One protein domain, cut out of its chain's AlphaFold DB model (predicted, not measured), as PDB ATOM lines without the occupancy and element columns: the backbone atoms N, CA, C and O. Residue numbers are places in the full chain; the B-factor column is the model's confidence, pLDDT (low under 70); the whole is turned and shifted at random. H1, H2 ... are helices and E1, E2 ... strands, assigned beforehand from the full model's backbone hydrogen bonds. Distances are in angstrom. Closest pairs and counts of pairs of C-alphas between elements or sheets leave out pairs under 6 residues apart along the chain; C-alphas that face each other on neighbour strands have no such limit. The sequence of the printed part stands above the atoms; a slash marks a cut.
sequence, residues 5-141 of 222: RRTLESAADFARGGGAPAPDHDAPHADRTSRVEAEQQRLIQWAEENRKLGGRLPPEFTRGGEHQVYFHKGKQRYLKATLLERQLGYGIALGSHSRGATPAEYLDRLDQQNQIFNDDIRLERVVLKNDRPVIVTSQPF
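AT A GLANCE: This is residues 5 to 141 of the 222 residues of an uncharacterized protein of Pedosphaera sp. Tous-C6FEB (UniProt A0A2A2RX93). A strongly twisted sheet of four antiparallel strands has helices packed over its E4 and E3 side, H3 along the strands and H2 crossing them, while H1 packs on both helices and only grazes the sheet. Long links without named elements run between the helices and the E1 and E2 hairpin. The printed part has 137 residues, in the order H1, H2, E1, E2, H3, E3, E4, with the sheet ordered E1, E2, E4, E3; the class is mixed, helices and strands. It is compact, with a radius of gyration of the C-alphas of 14.2 A, yet elongated in outline, spanning 45 by 29 by 28 A.

HOW THE PARTS SIT: H1, residues 5 to 16, touches H2, residues 29 to 49, at a steep tilt of 49 degrees, opposite ways; the closest C-alphas are those of Ala 15 and Glu 39, 4.7 A apart. E1, residues 67 to 72, and E2, residues 77 to 82, form a hairpin, with N 70 and O 79 2.9 A apart. H3, residues 103 to 117, touches H1 at a shallow tilt of 29 degrees, opposite ways, the closest C-alphas being those of Ala 12 and Ala 104, 4.3 A apart. E3, residues 122 to 129, and E4, residues 132 to 140, form another hairpin, with N 134 and O 127 2.8 A apart. E4 is also the antiparallel neighbour of E2, with N 80 and O 137 2.9 A apart. E2, H3 and E3 make a split strand-helix-strand unit, two strands running the same way with E4 between them, and its crossover is right-handed. H2 and H3 are on one face of the sheet, in two layers: H2 at a height of 8.6 A, across the strands, and H3 at 10.4 A, along them. In H1, H2 and H3 every O i to N i+4 pair is within hydrogen-bond range.

IN THESE COORDINATES: H1 begins at C-alpha 5 (239.546, 184.700, 196.819) and is 16.9 A long. H2 is 30.2 A long, E1 15.3 A and E2 16.3 A. H3 begins at C-alpha 103 (247.264, 190.987, 183.577) and is 21.4 A long. E3 is 20.4 A long; E4, 26.5 A long, ends at C-alpha 140 (238.085, 197.788, 202.274).

THE WHOLE: The two C-alphas farthest apart, those of Pro 28 and Gly 74, are 45.0 A apart. The printed part has no cut; the links H1 to H2, H2 to E1 and E2 to H3 are long. The mean pLDDT of the printed part is 87.1; residues 5, 25, 60 to 67, 88 and 95 to 98 are under 70.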
ATOM      1  N   ARG A   5     238.166 185.201 196.940       60.44
ATOM      2  CA  ARG A   5     239.546 184.700 196.819       60.44
ATOM      3  C   ARG A   5     239.716 183.849 195.566       60.44
ATOM      4  O   ARG A   5     240.523 184.174 194.704       60.44
ATOM      5  N   ARG A   6     238.817 182.881 195.363       78.19
ATOM      6  CA  ARG A   6     238.795 182.044 194.148       78.19
ATOM      7  C   ARG A   6     238.630 182.851 192.864       78.19
ATOM      8  O   ARG A   6     238.972 182.366 191.795       78.19
ATOM      9  N   THR A   7     238.072 184.060 192.944       91.44
ATOM     10  CA  THR A   7     237.853 184.899 191.761       91.44
ATOM     11  C   THR A   7     239.158 185.515 191.250       91.44
ATOM     12  O   THR A   7     239.352 185.555 190.040       91.44
ATOM     13  N   LEU A   8     240.042 185.994 192.135       95.75
ATOM     14  CA  LEU A   8     241.338 186.556 191.728       95.75
ATOM     15  C   LEU A   8     242.278 185.458 191.226       95.75
ATOM     16  O   LEU A   8     242.797 185.584 190.120       95.75
ATOM     17  N   GLU A   9     242.407 184.370 191.988       94.19
ATOM     18  CA  GLU A   9     243.196 183.189 191.617       94.19
ATOM     19  C   GLU A   9     242.749 182.620 190.260       94.19
ATOM     20  O   GLU A   9     243.544 182.534 189.325       94.19
ATOM     21  N   SER A  10     241.448 182.343 190.088       95.44
ATOM     22  CA  SER A  10     240.919 181.810 188.825       95.44
ATOM     23  C   SER A  10     241.146 182.751 187.641       95.44
ATOM     24  O   SER A  10     241.461 182.280 186.547       95.44
ATOM     25  N   ALA A  11     240.994 184.065 187.836       96.38
ATOM     26  CA  ALA A  11     241.242 185.039 186.779       96.38
ATOM     27  C   ALA A  11     242.727 185.096 186.403       96.38
ATOM     28  O   ALA A  11     243.051 185.144 185.216       96.38
ATOM     29  N   ALA A  12     243.622 185.068 187.397       95.81
ATOM     30  CA  ALA A  12     245.064 185.052 187.182       95.81
ATOM     31  C   ALA A  12     245.489 183.799 186.405       95.81
ATOM     32  O   ALA A  12     246.186 183.908 185.397       95.81
ATOM     33  N   ASP A  13     245.025 182.622 186.825       95.12
ATOM     34  CA  ASP A  13     245.374 181.345 186.203       95.12
ATOM     35  C   ASP A  13     244.857 181.232 184.767       95.12
ATOM     36  O   ASP A  13     245.600 180.833 183.864       95.12
ATOM     37  N   PHE A  14     243.606 181.638 184.530       96.31
ATOM     38  CA  PHE A  14     243.026 181.625 183.188       96.31
ATOM     39  C   PHE A  14     243.733 182.624 182.268       96.31
ATOM     40  O   PHE A  14     244.102 182.275 181.145       96.31
ATOM     41  N   ALA A  15     243.982 183.850 182.746       95.69
ATOM     42  CA  ALA A  15     244.727 184.850 181.990       95.69
ATOM     43  C   ALA A  15     246.131 184.342 181.642       95.69
ATOM     44  O   ALA A  15     246.558 184.486 180.498       95.69
ATOM     45  N   ARG A  16     246.816 183.659 182.566       94.88
ATOM     46  CA  ARG A  16     248.149 183.077 182.340       94.88
ATOM     47  C   ARG A  16     248.157 181.983 181.268       94.88
ATOM     48  O   ARG A  16     249.155 181.829 180.573       94.88
ATOM     49  N   GLY A  17     247.063 181.231 181.116       92.50
ATOM     50  CA  GLY A  17     246.923 180.205 180.076       92.50
ATOM     51  C   GLY A  17     247.901 179.031 180.217       92.50
ATOM     52  O   GLY A  17     248.326 178.469 179.213       92.50
ATOM     53  N   GLY A  18     248.294 178.689 181.450       86.94
ATOM     54  CA  GLY A  18     249.226 177.590 181.743       86.94
ATOM     55  C   GLY A  18     250.720 177.944 181.684       86.94
ATOM     56  O   GLY A  18     251.548 177.064 181.899       86.94
ATOM     57  N   GLY A  19     251.078 179.206 181.418       82.50
ATOM     58  CA  GLY A  19     252.467 179.679 181.502       82.50
ATOM     59  C   GLY A  19     253.023 179.720 182.935       82.50
ATOM     60  O   GLY A  19     252.294 179.523 183.908       82.50
ATOM     61  N   ALA A  20     254.319 180.017 183.075       84.38
ATOM     62  CA  ALA A  20     254.957 180.159 184.385       84.38
ATOM     63  C   ALA A  20     254.381 181.361 185.170       84.38
ATOM     64  O   ALA A  20     254.158 182.432 184.589       84.38
ATOM     65  N   PRO A  21     254.117 181.206 186.483       82.31
ATOM     66  CA  PRO A  21     253.543 182.271 187.300       82.31
ATOM     67  C   PRO A  21     254.581 183.324 187.710       82.31
ATOM     68  O   PRO A  21     254.212 184.472 187.937       82.31
ATOM     69  N   ALA A  22     255.866 182.962 187.764       81.00
ATOM     70  CA  ALA A  22     256.949 183.932 187.862       81.00
ATOM     71  C   ALA A  22     257.124 184.666 186.515       81.00
ATOM     72  O   ALA A  22     257.004 184.031 185.456       81.00
ATOM     73  N   PRO A  23     257.393 185.983 186.521       72.06
ATOM     74  CA  PRO A  23     257.823 186.695 185.333       72.06
ATOM     75  C   PRO A  23     259.094 186.057 184.784       72.06
ATOM     76  O   PRO A  23     259.955 185.601 185.533       72.06
ATOM     77  N   ASP A  24     259.223 186.067 183.466       72.38
ATOM     78  CA  ASP A  24     260.508 185.795 182.841       72.38
ATOM     79  C   ASP A  24     261.348 187.071 182.953       72.38
ATOM     80  O   ASP A  24     261.081 188.062 182.269       72.38
ATOM     81  N   HIS A  25     262.277 187.078 183.911       68.38
ATOM     82  CA  HIS A  25     263.040 188.266 184.289       68.38
ATOM     83  C   HIS A  25     264.101 188.665 183.257       68.38
ATOM     84  O   HIS A  25     264.664 189.742 183.426       68.38
ATOM     85  N   ASP A  26     264.322 187.860 182.209       73.62
ATOM     86  CA  ASP A  26     265.254 188.121 181.101       73.62
ATOM     87  C   ASP A  26     264.552 188.205 179.722       73.62
ATOM     88  O   ASP A  26     265.193 188.463 178.701       73.62
ATOM     89  N   ALA A  27     263.217 188.079 179.671       75.62
ATOM     90  CA  ALA A  27     262.435 188.144 178.435       75.62
ATOM     91  C   ALA A  27     262.573 189.484 177.670       75.62
ATOM     92  O   ALA A  27     262.368 190.560 178.242       75.62
ATOM     93  N   PRO A  28     262.809 189.457 176.350       80.25
ATOM     94  CA  PRO A  28     262.746 190.639 175.494       80.25
ATOM     95  C   PRO A  28     261.414 191.403 175.586       80.25
ATOM     96  O   PRO A  28     260.342 190.829 175.783       80.25
ATOM     97  N   HIS A  29     261.454 192.717 175.335       80.62
ATOM     98  CA  HIS A  29     260.258 193.577 175.343       80.62
ATOM     99  C   HIS A  29     259.142 193.087 174.398       80.62
ATOM    100  O   HIS A  29     257.959 193.197 174.721       80.62
ATOM    101  N   ALA A  30     259.509 192.535 173.236       84.00
ATOM    102  CA  ALA A  30     258.556 191.999 172.264       84.00
ATOM    103  C   ALA A  30     257.816 190.762 172.801       84.00
ATOM    104  O   ALA A  30     256.593 190.672 172.671       84.00
ATOM    105  N   ASP A  31     258.530 189.858 173.474       85.81
ATOM    106  CA  ASP A  31     257.952 188.648 174.066       85.81
ATOM    107  C   ASP A  31     257.029 189.013 175.228       85.81
ATOM    108  O   ASP A  31     255.909 188.508 175.339       85.81
ATOM    109  N   ARG A  32     257.449 189.987 176.044       85.88
ATOM    110  CA  ARG A  32     256.630 190.556 177.116       85.88
ATOM    111  C   ARG A  32     255.328 191.155 176.587       85.88
ATOM    112  O   ARG A  32     254.263 190.879 177.130       85.88
ATOM    113  N   THR A  33     255.410 191.955 175.526       86.19
ATOM    114  CA  THR A  33     254.242 192.597 174.905       86.19
ATOM    115  C   THR A  33     253.294 191.549 174.327       86.19
ATOM    116  O   THR A  33     252.098 191.585 174.611       86.19
ATOM    117  N   SER A  34     253.835 190.548 173.630       89.50
ATOM    118  CA  SER A  34     253.056 189.431 173.080       89.50
ATOM    119  C   SER A  34     252.347 188.635 174.181       89.50
ATOM    120  O   SER A  34     251.179 188.266 174.046       89.50
ATOM    121  N   ARG A  35     253.024 188.410 175.317       90.31
ATOM    122  CA  ARG A  35     252.417 187.797 176.504       90.31
ATOM    123  C   ARG A  35     251.276 188.656 177.043       90.31
ATOM    124  O   ARG A  35     250.197 188.118 177.263       90.31
ATOM    125  N   VAL A  36     251.479 189.965 177.216       90.69
ATOM    126  CA  VAL A  36     250.423 190.884 177.677       90.69
ATOM    127  C   VAL A  36     249.197 190.811 176.772       90.69
ATOM    128  O   VAL A  36     248.097 190.627 177.283       90.69
ATOM    129  N   GLU A  37     249.363 190.898 175.453       92.50
ATOM    130  CA  GLU A  37     248.250 190.837 174.499       92.50
ATOM    131  C   GLU A  37     247.486 189.509 174.594       92.50
ATOM    132  O   GLU A  37     246.256 189.493 174.673       92.50
ATOM    133  N   ALA A  38     248.202 188.384 174.669       94.44
ATOM    134  CA  ALA A  38     247.583 187.070 174.806       94.44
ATOM    135  C   ALA A  38     246.834 186.913 176.145       94.44
ATOM    136  O   ALA A  38     245.730 186.364 176.186       94.44
ATOM    137  N   GLU A  39     247.410 187.408 177.244       95.38
ATOM    138  CA  GLU A  39     246.766 187.405 178.560       95.38
ATOM    139  C   GLU A  39     245.555 188.347 178.613       95.38
ATOM    140  O   GLU A  39     244.560 188.022 179.260       95.38
ATOM    141  N   GLN A  40     245.588 189.479 177.902       96.00
ATOM    142  CA  GLN A  40     244.447 190.388 177.777       96.00
ATOM    143  C   GLN A  40     243.258 189.692 177.115       96.00
ATOM    144  O   GLN A  40     242.157 189.742 177.660       96.00
ATOM    145  N   GLN A  41     243.471 188.998 175.993       97.12
ATOM    146  CA  GLN A  41     242.394 188.267 175.313       97.12
ATOM    147  C   GLN A  41     241.793 187.176 176.206       97.12
ATOM    148  O   GLN A  41     240.572 187.070 176.330       97.12
ATOM    149  N   ARG A  42     242.638 186.413 176.912       97.81
ATOM    150  CA  ARG A  42     242.162 185.391 177.858       97.81
ATOM    151  C   ARG A  42     241.428 185.991 179.054       97.81
ATOM    152  O   ARG A  42     240.432 185.425 179.492       97.81
ATOM    153  N   LEU A  43     241.862 187.142 179.565       97.81
ATOM    154  CA  LEU A  43     241.155 187.832 180.642       97.81
ATOM    155  C   LEU A  43     239.771 188.326 180.196       97.81
ATOM    156  O   LEU A  43     238.823 188.258 180.977       97.81
ATOM    157  N   ILE A  44     239.642 188.809 178.956       97.94
ATOM    158  CA  ILE A  44     238.345 189.194 178.381       97.94
ATOM    159  C   ILE A  44     237.420 187.978 178.329       97.94
ATOM    160  O   ILE A  44     236.305 188.051 178.847       97.94
ATOM    161  N   GLN A  45     237.908 186.853 177.795       97.81
ATOM    162  CA  GLN A  45     237.158 185.598 177.745       97.81
ATOM    163  C   GLN A  45     236.729 185.136 179.145       97.81
ATOM    164  O   GLN A  45     235.544 184.911 179.386       97.81
ATOM    165  N   TRP A  46     237.666 185.062 180.097       97.94
ATOM    166  CA  TRP A  46     237.361 184.685 181.479       97.94
ATOM    167  C   TRP A  46     236.288 185.594 182.083       97.94
ATOM    168  O   TRP A  46     235.366 185.127 182.755       97.94
ATOM    169  N   ALA A  47     236.385 186.904 181.837       97.62
ATOM    170  CA  ALA A  47     235.433 187.866 182.364       97.62
ATOM    171  C   ALA A  47     234.040 187.691 181.746       97.62
ATOM    172  O   ALA A  47     233.046 187.875 182.449       97.62
ATOM    173  N   GLU A  48     233.940 187.331 180.470       97.38
ATOM    174  CA  GLU A  48     232.667 187.019 179.821       97.38
ATOM    175  C   GLU A  48     232.036 185.756 180.423       97.38
ATOM    176  O   GLU A  48     230.907 185.809 180.924       97.38
ATOM    177  N   GLU A  49     232.801 184.662 180.500       97.06
ATOM    178  CA  GLU A  49     232.366 183.374 181.060       97.06
ATOM    179  C   GLU A  49     231.903 183.496 182.523       97.06
ATOM    180  O   GLU A  49     230.937 182.853 182.944       97.06
ATOM    181  N   ASN A  50     232.531 184.387 183.295       96.38
ATOM    182  CA  ASN A  50     232.229 184.611 184.709       96.38
ATOM    183  C   ASN A  50     231.273 185.789 184.967       96.38
ATOM    184  O   ASN A  50     231.068 186.174 186.123       96.38
ATOM    185  N   ARG A  51     230.661 186.372 183.922       96.25
ATOM    186  CA  ARG A  51     229.743 187.532 184.019       96.25
ATOM    187  C   ARG A  51     230.359 188.738 184.747       96.25
ATOM    188  O   ARG A  51     229.691 189.455 185.494       96.25
ATOM    189  N   LYS A  52     231.657 188.939 184.540       96.75
ATOM    190  CA  LYS A  52     232.482 190.036 185.062       96.75
ATOM    191  C   LYS A  52     232.837 191.067 183.989       96.75
ATOM    192  O   LYS A  52     233.344 192.128 184.349       96.75
ATOM    193  N   LEU A  53     232.580 190.787 182.710       97.31
ATOM    194  CA  LEU A  53     232.804 191.724 181.612       97.31
ATOM    195  C   LEU A  53     231.707 192.804 181.565       97.31
ATOM    196  O   LEU A  53     230.515 192.503 181.612       97.31
ATOM    197  N   GLY A  54     232.114 194.069 181.444       93.81
ATOM    198  CA  GLY A  54     231.227 195.217 181.248       93.81
ATOM    199  C   GLY A  54     231.104 196.140 182.464       93.81
ATOM    200  O   GLY A  54     231.964 196.203 183.342       93.81
ATOM    201  N   GLY A  55     230.020 196.917 182.504       91.44
ATOM    202  CA  GLY A  55     229.815 197.965 183.507       91.44
ATOM    203  C   GLY A  55     230.572 199.259 183.188       91.44
ATOM    204  O   GLY A  55     230.960 199.514 182.052       91.44
ATOM    205  N   ARG A  56     230.734 200.126 184.195       88.50
ATOM    206  CA  ARG A  56     231.389 201.437 184.048       88.50
ATOM    207  C   ARG A  56     232.702 201.485 184.817       88.50
ATOM    208  O   ARG A  56     232.810 200.897 185.900       88.50
ATOM    209  N   LEU A  57     233.672 202.237 184.300       87.56
ATOM    210  CA  LEU A  57     234.823 202.660 185.095       87.56
ATOM    211  C   LEU A  57     234.332 203.451 186.322       87.56
ATOM    212  O   LEU A  57     233.280 204.097 186.249       87.56
ATOM    213  N   PRO A  58     235.027 203.366 187.470       84.69
ATOM    214  CA  PRO A  58     234.725 204.241 188.597       84.69
ATOM    215  C   PRO A  58     234.781 205.720 188.159       84.69
ATOM    216  O   PRO A  58     235.509 206.039 187.219       84.69
ATOM    217  N   PRO A  59     234.026 206.633 188.800       79.75
ATOM    218  CA  PRO A  59     234.198 208.069 188.588       79.75
ATOM    219  C   PRO A  59     235.627 208.503 188.915       79.75
ATOM    220  O   PRO A  59     236.282 207.920 189.782       79.75
ATOM    221  N   GLU A  60     236.139 209.512 188.219       66.75
ATOM    222  CA  GLU A  60     237.470 210.049 188.506       66.75
ATOM    223  C   GLU A  60     237.397 210.906 189.769       66.75
ATOM    224  O   GLU A  60     236.646 211.876 189.815       66.75
ATOM    225  N   PHE A  61     238.108 210.502 190.826       57.38
ATOM    226  CA  PHE A  61     238.157 211.236 192.095       57.38
ATOM    227  C   PHE A  61     239.590 211.635 192.444       57.38
ATOM    228  O   PHE A  61     239.857 212.799 192.714       57.38
ATOM    229  N   THR A  62     240.524 210.687 192.369       54.31
ATOM    230  CA  THR A  62     241.965 210.962 192.384       54.31
ATOM    231  C   THR A  62     242.696 209.997 191.449       54.31
ATOM    232  O   THR A  62     242.208 208.890 191.185       54.31
ATOM    233  N   ARG A  63     243.856 210.413 190.932       56.19
ATOM    234  CA  ARG A  63     244.770 209.560 190.161       56.19
ATOM    235  C   ARG A  63     246.007 209.261 191.003       56.19
ATOM    236  O   ARG A  63     246.701 210.185 191.414       56.19
ATOM    237  N   GLY A  64     246.273 207.979 191.234       57.50
ATOM    238  CA  GLY A  64     247.582 207.505 191.674       57.50
ATOM    239  C   GLY A  64     248.536 207.318 190.491       57.50
ATOM    240  O   GLY A  64     248.221 207.672 189.351       57.50
ATOM    241  N   GLY A  65     249.706 206.735 190.762       57.50
ATOM    242  CA  GLY A  65     250.684 206.376 189.733       57.50
ATOM    243  C   GLY A  65     250.157 205.345 188.730       57.50
ATOM    244  O   GLY A  65     250.401 205.510 187.536       57.50
ATOM    245  N   GLU A  66     249.395 204.349 189.198       59.38
ATOM    246  CA  GLU A  66     248.961 203.169 188.425       59.38
ATOM    247  C   GLU A  66     247.432 203.013 188.312       59.38
ATOM    248  O   GLU A  66     246.939 202.397 187.363       59.38
ATOM    249  N   HIS A  67     246.664 203.604 189.239       66.31
ATOM    250  CA  HIS A  67     245.206 203.454 189.294       66.31
ATOM    251  C   HIS A  67     244.463 204.781 189.361       66.31
ATOM    252  O   HIS A  67     244.896 205.762 189.970       66.31
ATOM    253  N   GLN A  68     243.253 204.757 188.816       76.56
ATOM    254  CA  GLN A  68     242.205 205.688 189.203       76.56
ATOM    255  C   GLN A  68     241.491 205.143 190.442       76.56
ATOM    256  O   GLN A  68     241.048 203.992 190.438       76.56
ATOM    257  N   VAL A  69     241.351 205.969 191.483       80.50
ATOM    258  CA  VAL A  69     240.757 205.558 192.762       80.50
ATOM    259  C   VAL A  69     239.464 206.321 193.021       80.50
ATOM    260  O   VAL A  69     239.412 207.540 192.861       80.50
ATOM    261  N   TYR A  70     238.426 205.608 193.456       86.19
ATOM    262  CA  TYR A  70     237.136 206.170 193.853       86.19
ATOM    263  C   TYR A  70     236.648 205.563 195.168       86.19
ATOM    264  O   TYR A  70     236.555 204.343 195.300       86.19
ATOM    265  N   PHE A  71     236.270 206.401 196.133       87.19
ATOM    266  CA  PHE A  71     235.700 205.929 197.392       87.19
ATOM    267  C   PHE A  71     234.181 205.745 197.299       87.19
ATOM    268  O   PHE A  71     233.417 206.705 197.178       87.19
ATOM    269  N   HIS A  72     233.716 204.503 197.428       86.81
ATOM    270  CA  HIS A  72     232.294 204.184 197.444       86.81
ATOM    271  C   HIS A  72     231.737 204.216 198.874       86.81
ATOM    272  O   HIS A  72     231.636 203.182 199.540       86.81
ATOM    273  N   LYS A  73     231.273 205.393 199.317       85.00
ATOM    274  CA  LYS A  73     230.744 205.632 200.678       85.00
ATOM    275  C   LYS A  73     229.748 204.571 201.161       85.00
ATOM    276  O   LYS A  73     229.910 204.041 202.252       85.00
ATOM    277  N   GLY A  74     228.761 204.198 200.340       87.62
ATOM    278  CA  GLY A  74     227.738 203.220 200.747       87.62
ATOM    279  C   GLY A  74     228.257 201.792 200.970       87.62
ATOM    280  O   GLY A  74     227.611 201.018 201.659       87.62
ATOM    281  N   LYS A  75     229.421 201.445 200.405       88.19
ATOM    282  CA  LYS A  75     230.043 200.119 200.542       88.19
ATOM    283  C   LYS A  75     231.245 200.139 201.484       88.19
ATOM    284  O   LYS A  75     231.738 199.070 201.805       88.19
ATOM    285  N   GLN A  76     231.718 201.324 201.888       93.94
ATOM    286  CA  GLN A  76     232.956 201.514 202.649       93.94
ATOM    287  C   GLN A  76     234.155 200.818 201.985       93.94
ATOM    288  O   GLN A  76     234.890 200.063 202.613       93.94
ATOM    289  N   ARG A  77     234.325 201.044 200.676       95.12
ATOM    290  CA  ARG A  77     235.398 200.440 199.870       95.12
ATOM    291  C   ARG A  77     235.977 201.433 198.876       95.12
ATOM    292  O   ARG A  77     235.239 202.257 198.327       95.12
ATOM    293  N   TYR A  78     237.268 201.312 198.606       92.62
ATOM    294  CA  TYR A  78     237.914 201.980 197.482       92.62
ATOM    295  C   TYR A  78     237.795 201.102 196.244       92.62
ATOM    296  O   TYR A  78     238.122 199.923 196.308       92.62
ATOM    297  N   LEU A  79     237.324 201.664 195.133       93.44
ATOM    298  CA  LEU A  79     237.445 201.056 193.814       93.44
ATOM    299  C   LEU A  79     238.718 201.572 193.149       93.44
ATOM    300  O   LEU A  79     238.917 202.786 193.095       93.44
ATOM    301  N   LYS A  80     239.525 200.657 192.619       92.00
ATOM    302  CA  LYS A  80     240.722 200.937 191.823       92.00
ATOM    303  C   LYS A  80     240.486 200.444 190.397       92.00
ATOM    304  O   LYS A  80     239.938 199.362 190.206       92.00
ATOM    305  N   ALA A  81     240.862 201.237 189.402       92.12
ATOM    306  CA  ALA A  81     240.863 200.828 188.000       92.12
ATOM    307  C   ALA A  81     242.258 201.015 187.414       92.12
ATOM    308  O   ALA A  81     242.845 202.085 187.591       92.12
ATOM    309  N   THR A  82     242.777 199.991 186.738       90.69
ATOM    310  CA  THR A  82     244.115 200.049 186.140       90.69
ATOM    311  C   THR A  82     244.206 201.082 185.008       90.69
ATOM    312  O   THR A  82     243.234 201.343 184.292       90.69
ATOM    313  N   LEU A  83     245.374 201.710 184.848       82.81
ATOM    314  CA  LEU A  83     245.626 202.724 183.822       82.81
ATOM    315  C   LEU A  83     246.451 202.147 182.666       82.81
ATOM    316  O   LEU A  83     247.669 202.065 182.752       82.81
ATOM    317  N   LEU A  84     245.789 201.840 181.547       79.81
ATOM    318  CA  LEU A  84     246.390 201.198 180.362       79.81
ATOM    319  C   LEU A  84     247.616 201.911 179.758       79.81
ATOM    320  O   LEU A  84     248.382 201.287 179.035       79.81
ATOM    321  N   GLU A  85     247.793 203.206 180.023       74.25
ATOM    322  CA  GLU A  85     248.884 204.015 179.458       74.25
ATOM    323  C   GLU A  85     250.167 203.990 180.310       74.25
ATOM    324  O   GLU A  85     251.126 204.696 180.003       74.25
ATOM    325  N   ARG A  86     250.199 203.238 181.419       70.38
ATOM    326  CA  ARG A  86     251.346 203.187 182.336       70.38
ATOM    327  C   ARG A  86     251.744 201.752 182.631       70.38
ATOM    328  O   ARG A  86     250.888 200.950 182.975       70.38
ATOM    329  N   GLN A  87     253.042 201.456 182.518       74.25
ATOM    330  CA  GLN A  87     253.635 200.166 182.905       74.25
ATOM    331  C   GLN A  87     252.861 198.962 182.341       74.25
ATOM    332  O   GLN A  87     252.392 198.094 183.073       74.25
ATOM    333  N   LEU A  88     252.651 198.971 181.019       69.81
ATOM    334  CA  LEU A  88     251.863 197.973 180.273       69.81
ATOM    335  C   LEU A  88     250.385 197.852 180.694       69.81
ATOM    336  O   LEU A  88     249.662 196.995 180.194       69.81
ATOM    337  N   GLY A  89     249.914 198.738 181.569       74.81
ATOM    338  CA  GLY A  89     248.540 198.811 182.031       74.81
ATOM    339  C   GLY A  89     248.258 198.097 183.345       74.81
ATOM    340  O   GLY A  89     247.109 198.143 183.777       74.81
ATOM    341  N   TYR A  90     249.249 197.455 183.976       85.06
ATOM    342  CA  TYR A  90     249.021 196.564 185.125       85.06
ATOM    343  C   TYR A  90     250.032 196.740 186.271       85.06
ATOM    344  O   TYR A  90     250.127 195.889 187.150       85.06
ATOM    345  N   GLY A  91     250.738 197.873 186.306       83.69
ATOM    346  CA  GLY A  91     251.633 198.249 187.404       83.69
ATOM    347  C   GLY A  91     253.068 197.745 187.244       83.69
ATOM    348  O   GLY A  91     253.398 197.097 186.253       83.69
ATOM    349  N   ILE A  92     253.951 198.046 188.196       85.12
ATOM    350  CA  ILE A  92     255.374 197.656 188.125       85.12
ATOM    351  C   ILE A  92     255.541 196.138 188.254       85.12
ATOM    352  O   ILE A  92     254.909 195.516 189.102       85.12
ATOM    353  N   ALA A  93     256.461 195.558 187.480       84.62
ATOM    354  CA  ALA A  93     257.084 194.262 187.749       84.62
ATOM    355  C   ALA A  93     258.607 194.400 187.590       84.62
ATOM    356  O   ALA A  93     259.073 195.120 186.702       84.62
ATOM    357  N   LEU A  94     259.372 193.738 188.458       82.75
ATOM    358  CA  LEU A  94     260.827 193.630 188.371       82.75
ATOM    359  C   LEU A  94     261.190 192.480 187.428       82.75
ATOM    360  O   LEU A  94     260.972 191.309 187.727       82.75
ATOM    361  N   GLY A  95     261.705 192.826 186.258       69.44
ATOM    362  CA  GLY A  95     262.039 191.893 185.189       69.44
ATOM    363  C   GLY A  95     262.375 192.648 183.902       69.44
ATOM    364  O   GLY A  95     261.974 193.797 183.723       69.44
ATOM    365  N   SER A  96     263.186 192.008 183.072       55.50
ATOM    366  CA  SER A  96     263.822 192.400 181.811       55.50
ATOM    367  C   SER A  96     263.206 193.521 181.003       55.50
ATOM    368  O   SER A  96     262.073 193.444 180.529       55.50
ATOM    369  N   HIS A  97     264.046 194.529 180.744       57.75
ATOM    370  CA  HIS A  97     263.955 195.537 179.674       57.75
ATOM    371  C   HIS A  97     262.624 196.306 179.516       57.75
ATOM    372  O   HIS A  97     262.524 197.208 178.689       57.75
ATOM    373  N   SER A  98     261.609 195.993 180.313       60.97
ATOM    374  CA  SER A  98     260.243 196.470 180.238       60.97
ATOM    375  C   SER A  98     259.680 196.481 181.652       60.97
ATOM    376  O   SER A  98     259.644 195.477 182.353       60.97
ATOM    377  N   ARG A  99     259.274 197.664 182.105       70.06
ATOM    378  CA  ARG A  99     258.745 197.859 183.454       70.06
ATOM    379  C   ARG A  99     257.232 197.836 183.368       70.06
ATOM    380  O   ARG A  99     256.611 198.859 183.089       70.06
ATOM    381  N   GLY A 100     256.658 196.655 183.538       82.81
ATOM    382  CA  GLY A 100     255.215 196.468 183.538       82.81
ATOM    383  C   GLY A 100     254.838 195.030 183.831       82.81
ATOM    384  O   GLY A 100     255.435 194.104 183.279       82.81
ATOM    385  N   ALA A 101     253.865 194.850 184.712       88.75
ATOM    386  CA  ALA A 101     253.258 193.562 184.972       88.75
ATOM    387  C   ALA A 101     252.338 193.169 183.811       88.75
ATOM    388  O   ALA A 101     251.832 194.015 183.064       88.75
ATOM    389  N   THR A 102     252.100 191.874 183.671       91.75
ATOM    390  CA  THR A 102     251.035 191.356 182.813       91.75
ATOM    391  C   THR A 102     249.698 191.333 183.575       91.75
ATOM    392  O   THR A 102     249.687 191.455 184.806       91.75
ATOM    393  N   PRO A 103     248.546 191.158 182.895       94.12
ATOM    394  CA  PRO A 103     247.264 190.987 183.577       94.12
ATOM    395  C   PRO A 103     247.276 189.874 184.634       94.12
ATOM    396  O   PRO A 103     246.763 190.077 185.736       94.12
ATOM    397  N   ALA A 104     247.865 188.713 184.323       94.62
ATOM    398  CA  ALA A 104     247.917 187.583 185.245       94.62
ATOM    399  C   ALA A 104     248.785 187.878 186.473       94.62
ATOM    400  O   ALA A 104     248.404 187.519 187.581       94.62
ATOM    401  N   GLU A 105     249.921 188.554 186.298       93.69
ATOM    402  CA  GLU A 105     250.808 188.932 187.405       93.69
ATOM    403  C   GLU A 105     250.171 189.974 188.327       93.69
ATOM    404  O   GLU A 105     250.315 189.891 189.544       93.69
ATOM    405  N   TYR A 106     249.426 190.935 187.772       94.19
ATOM    406  CA  TYR A 106     248.679 191.894 188.584       94.19
ATOM    407  C   TYR A 106     247.573 191.215 189.397       94.19
ATOM    408  O   TYR A 106     247.405 191.516 190.575       94.19
ATOM    409  N   LEU A 107     246.831 190.279 188.802       95.94
ATOM    410  CA  LEU A 107     245.796 189.531 189.519       95.94
ATOM    411  C   LEU A 107     246.394 188.602 190.587       95.94
ATOM    412  O   LEU A 107     245.885 188.577 191.707       95.94
ATOM    413  N   ASP A 108     247.491 187.906 190.270       95.06
ATOM    414  CA  ASP A 108     248.229 187.060 191.217       95.06
ATOM    415  C   ASP A 108     248.760 187.889 192.393       95.06
ATOM    416  O   ASP A 108     248.573 187.498 193.538       95.06
ATOM    417  N   ARG A 109     249.304 189.089 192.151       94.06
ATOM    418  CA  ARG A 109     249.715 190.020 193.216       94.06
ATOM    419  C   ARG A 109     248.597 190.326 194.202       94.06
ATOM    420  O   ARG A 109     248.824 190.294 195.409       94.06
ATOM    421  N   LEU A 110     247.410 190.667 193.701       95.75
ATOM    422  CA  LEU A 110     246.275 191.008 194.561       95.75
ATOM    423  C   LEU A 110     245.796 189.796 195.362       95.75
ATOM    424  O   LEU A 110     245.403 189.934 196.519       95.75
ATOM    425  N   ASP A 111     245.852 188.611 194.758       95.88
ATOM    426  CA  ASP A 111     245.569 187.370 195.464       95.88
ATOM    427  C   ASP A 111     246.617 187.089 196.554       95.88
ATOM    428  O   ASP A 111     246.258 186.863 197.710       95.88
ATOM    429  N   GLN A 112     247.912 187.228 196.247       96.19
ATOM    430  CA  GLN A 112     248.985 187.101 197.235       96.19
ATOM    431  C   GLN A 112     248.835 188.113 198.378       96.19
ATOM    432  O   GLN A 112     249.037 187.759 199.538       96.19
ATOM    433  N   GLN A 113     248.407 189.347 198.099       95.88
ATOM    434  CA  GLN A 113     248.133 190.337 199.145       95.88
ATOM    435  C   GLN A 113     247.027 189.867 200.100       95.88
ATOM    436  O   GLN A 113     247.195 189.944 201.320       95.88
ATOM    437  N   ASN A 114     245.932 189.316 199.563       95.62
ATOM    438  CA  ASN A 114     244.874 188.717 200.377       95.62
ATOM    439  C   ASN A 114     245.400 187.562 201.238       95.62
ATOM    440  O   ASN A 114     245.027 187.459 202.407       95.62
ATOM    441  N   GLN A 115     246.261 186.703 200.685       94.75
ATOM    442  CA  GLN A 115     246.819 185.553 201.401       94.75
ATOM    443  C   GLN A 115     247.790 185.974 202.516       94.75
ATOM    444  O   GLN A 115     247.700 185.478 203.637       94.75
ATOM    445  N   ILE A 116     248.690 186.918 202.237       95.69
ATOM    446  CA  ILE A 116     249.751 187.327 203.168       95.69
ATOM    447  C   ILE A 116     249.193 188.203 204.295       95.69
ATOM    448  O   ILE A 116     249.591 188.048 205.456       95.69
ATOM    449  N   PHE A 117     248.286 189.132 203.982       95.00
ATOM    450  CA  PHE A 117     247.818 190.157 204.924       95.00
ATOM    451  C   PHE A 117     246.381 189.960 205.403       95.00
ATOM    452  O   PHE A 117     245.894 190.775 206.182       95.00
ATOM    453  N   ASN A 118     245.720 188.868 205.001       92.44
ATOM    454  CA  ASN A 118     244.296 188.641 205.264       92.44
ATOM    455  C   ASN A 118     243.416 189.805 204.780       92.44
ATOM    456  O   ASN A 118     242.415 190.141 205.415       92.44
ATOM    457  N   ASP A 119     243.802 190.422 203.664       92.75
ATOM    458  CA  ASP A 119     243.013 191.469 203.021       92.75
ATOM    459  C   ASP A 119     241.764 190.863 202.340       92.75
ATOM    460  O   ASP A 119     241.585 189.642 202.233       92.75
ATOM    461  N   ASP A 120     240.862 191.736 201.909       94.12
ATOM    462  CA  ASP A 120     239.629 191.408 201.199       94.12
ATOM    463  C   ASP A 120     239.571 192.199 199.890       94.12
ATOM    464  O   ASP A 120     238.594 192.888 199.599       94.12
ATOM    465  N   ILE A 121     240.632 192.139 199.088       95.50
ATOM    466  CA  ILE A 121     240.649 192.679 197.730       95.50
ATOM    467  C   ILE A 121     239.766 191.807 196.846       95.50
ATOM    468  O   ILE A 121     239.839 190.578 196.870       95.50
ATOM    469  N   ARG A 122     238.920 192.447 196.037       95.81
ATOM    470  CA  ARG A 122     237.954 191.767 195.171       95.81
ATOM    471  C   ARG A 122     238.096 192.230 193.736       95.81
ATOM    472  O   ARG A 122     238.124 193.433 193.477       95.81
ATOM    473  N   LEU A 123     238.071 191.284 192.801       97.00
ATOM    474  CA  LEU A 123     237.842 191.581 191.391       97.00
ATOM    475  C   LEU A 123     236.363 191.919 191.174       97.00
ATOM    476  O   LEU A 123     235.484 191.052 191.231       97.00
ATOM    477  N   GLU A 124     236.072 193.194 190.933       96.12
ATOM    478  CA  GLU A 124     234.702 193.668 190.740       96.12
ATOM    479  C   GLU A 124     234.219 193.350 189.328       96.12
ATOM    480  O   GLU A 124     233.147 192.758 189.174       96.12
ATOM    481  N   ARG A 125     235.006 193.749 188.321       96.38
ATOM    482  CA  ARG A 125     234.683 193.640 186.890       96.38
ATOM    483  C   ARG A 125     235.900 193.919 186.006       96.38
ATOM    484  O   ARG A 125     236.880 194.507 186.462       96.38
ATOM    485  N   VAL A 126     235.773 193.573 184.732       97.44
ATOM    486  CA  VAL A 126     236.678 193.971 183.650       97.44
ATOM    487  C   VAL A 126     235.912 194.875 182.688       97.44
ATOM    488  O   VAL A 126     234.818 194.529 182.244       97.44
ATOM    489  N   VAL A 127     236.465 196.045 182.376       96.25
ATOM    490  CA  VAL A 127     235.860 197.022 181.457       96.25
ATOM    491  C   VAL A 127     236.733 197.145 180.217       96.25
ATOM    492  O   VAL A 127     237.934 197.355 180.339       96.25
ATOM    493  N   LEU A 128     236.146 197.063 179.025       95.19
ATOM    494  CA  LEU A 128     236.885 197.298 177.787       95.19
ATOM    495  C   LEU A 128     237.069 198.796 177.543       95.19
ATOM    496  O   LEU A 128     236.114 199.572 177.603       95.19
ATOM    497  N   LYS A 129     238.303 199.193 177.237       91.12
ATOM    498  CA  LYS A 129     238.644 200.532 176.757       91.12
ATOM    499  C   LYS A 129     239.563 200.391 175.549       91.12
ATOM    500  O   LYS A 129     240.719 200.009 175.707       91.12
ATOM    501  N   ASN A 130     239.053 200.732 174.364       89.25
ATOM    502  CA  ASN A 130     239.740 200.520 173.081       89.25
ATOM    503  C   ASN A 130     240.214 199.058 172.948       89.25
ATOM    504  O   ASN A 130     241.406 198.814 172.796       89.25
ATOM    505  N   ASP A 131     239.293 198.111 173.161       89.19
ATOM    506  CA  ASP A 131     239.510 196.652 173.129       89.19
ATOM    507  C   ASP A 131     240.547 196.087 174.114       89.19
ATOM    508  O   ASP A 131     240.800 194.885 174.145       89.19
ATOM    509  N   ARG A 132     241.093 196.929 174.997       92.50
ATOM    510  CA  ARG A 132     241.996 196.517 176.074       92.50
ATOM    511  C   ARG A 132     241.239 196.394 177.404       92.50
ATOM    512  O   ARG A 132     240.440 197.283 177.732       92.50
ATOM    513  N   PRO A 133     241.482 195.337 178.201       95.88
ATOM    514  CA  PRO A 133     240.785 195.127 179.462       95.88
ATOM    515  C   PRO A 133     241.375 195.995 180.579       95.88
ATOM    516  O   PRO A 133     242.538 195.855 180.963       95.88
ATOM    517  N   VAL A 134     240.538 196.860 181.146       95.50
ATOM    518  CA  VAL A 134     240.782 197.571 182.405       95.50
ATOM    519  C   VAL A 134     240.258 196.725 183.554       95.50
ATOM    520  O   VAL A 134     239.066 196.406 183.613       95.50
ATOM    521  N   ILE A 135     241.139 196.393 184.495       96.31
ATOM    522  CA  ILE A 135     240.782 195.615 185.678       96.31
ATOM    523  C   ILE A 135     240.260 196.582 186.731       96.31
ATOM    524  O   ILE A 135     240.940 197.544 187.093       96.31
ATOM    525  N   VAL A 136     239.043 196.333 187.215       95.94
ATOM    526  CA  VAL A 136     238.459 197.098 188.312       95.94
ATOM    527  C   VAL A 136     238.380 196.221 189.546       95.94
ATOM    528  O   VAL A 136     237.650 195.226 189.577       95.94
ATOM    529  N   THR A 137     239.091 196.629 190.585       95.88
ATOM    530  CA  THR A 137     239.115 195.947 191.874       95.88
ATOM    531  C   THR A 137     238.550 196.833 192.965       95.88
ATOM    532  O   THR A 137     238.336 198.037 192.779       95.88
ATOM    533  N   SER A 138     238.247 196.236 194.110       95.44
ATOM    534  CA  SER A 138     237.929 196.994 195.305       95.44
ATOM    535  C   SER A 138     238.645 196.448 196.522       95.44
ATOM    536  O   SER A 138     238.848 195.243 196.630       95.44
ATOM    537  N   GLN A 139     238.933 197.330 197.469       94.19
ATOM    538  CA  GLN A 139     239.496 196.990 198.773       94.19
ATOM    539  C   GLN A 139     238.713 197.688 199.895       94.19
ATOM    540  O   GLN A 139     238.101 198.738 199.642       94.19
ATOM    541  N   PRO A 140     238.702 197.141 201.122       94.19
ATOM    542  CA  PRO A 140     238.085 197.788 202.274       94.19
ATOM    543  C   PRO A 140     238.608 199.209 202.503       94.19
ATOM    544  O   PRO A 140     239.776 199.520 202.263       94.19
ATOM    545  N   PHE A 141     237.733 200.093 202.980       94.06
ATOM    546  CA  PHE A 141     238.171 201.331 203.607       94.06
ATOM    547  C   PHE A 141     238.705 201.021 204.999       94.06
ATOM    548  O   PHE A 141     238.009 200.422 205.817       94.06
TER     549      PHE A 141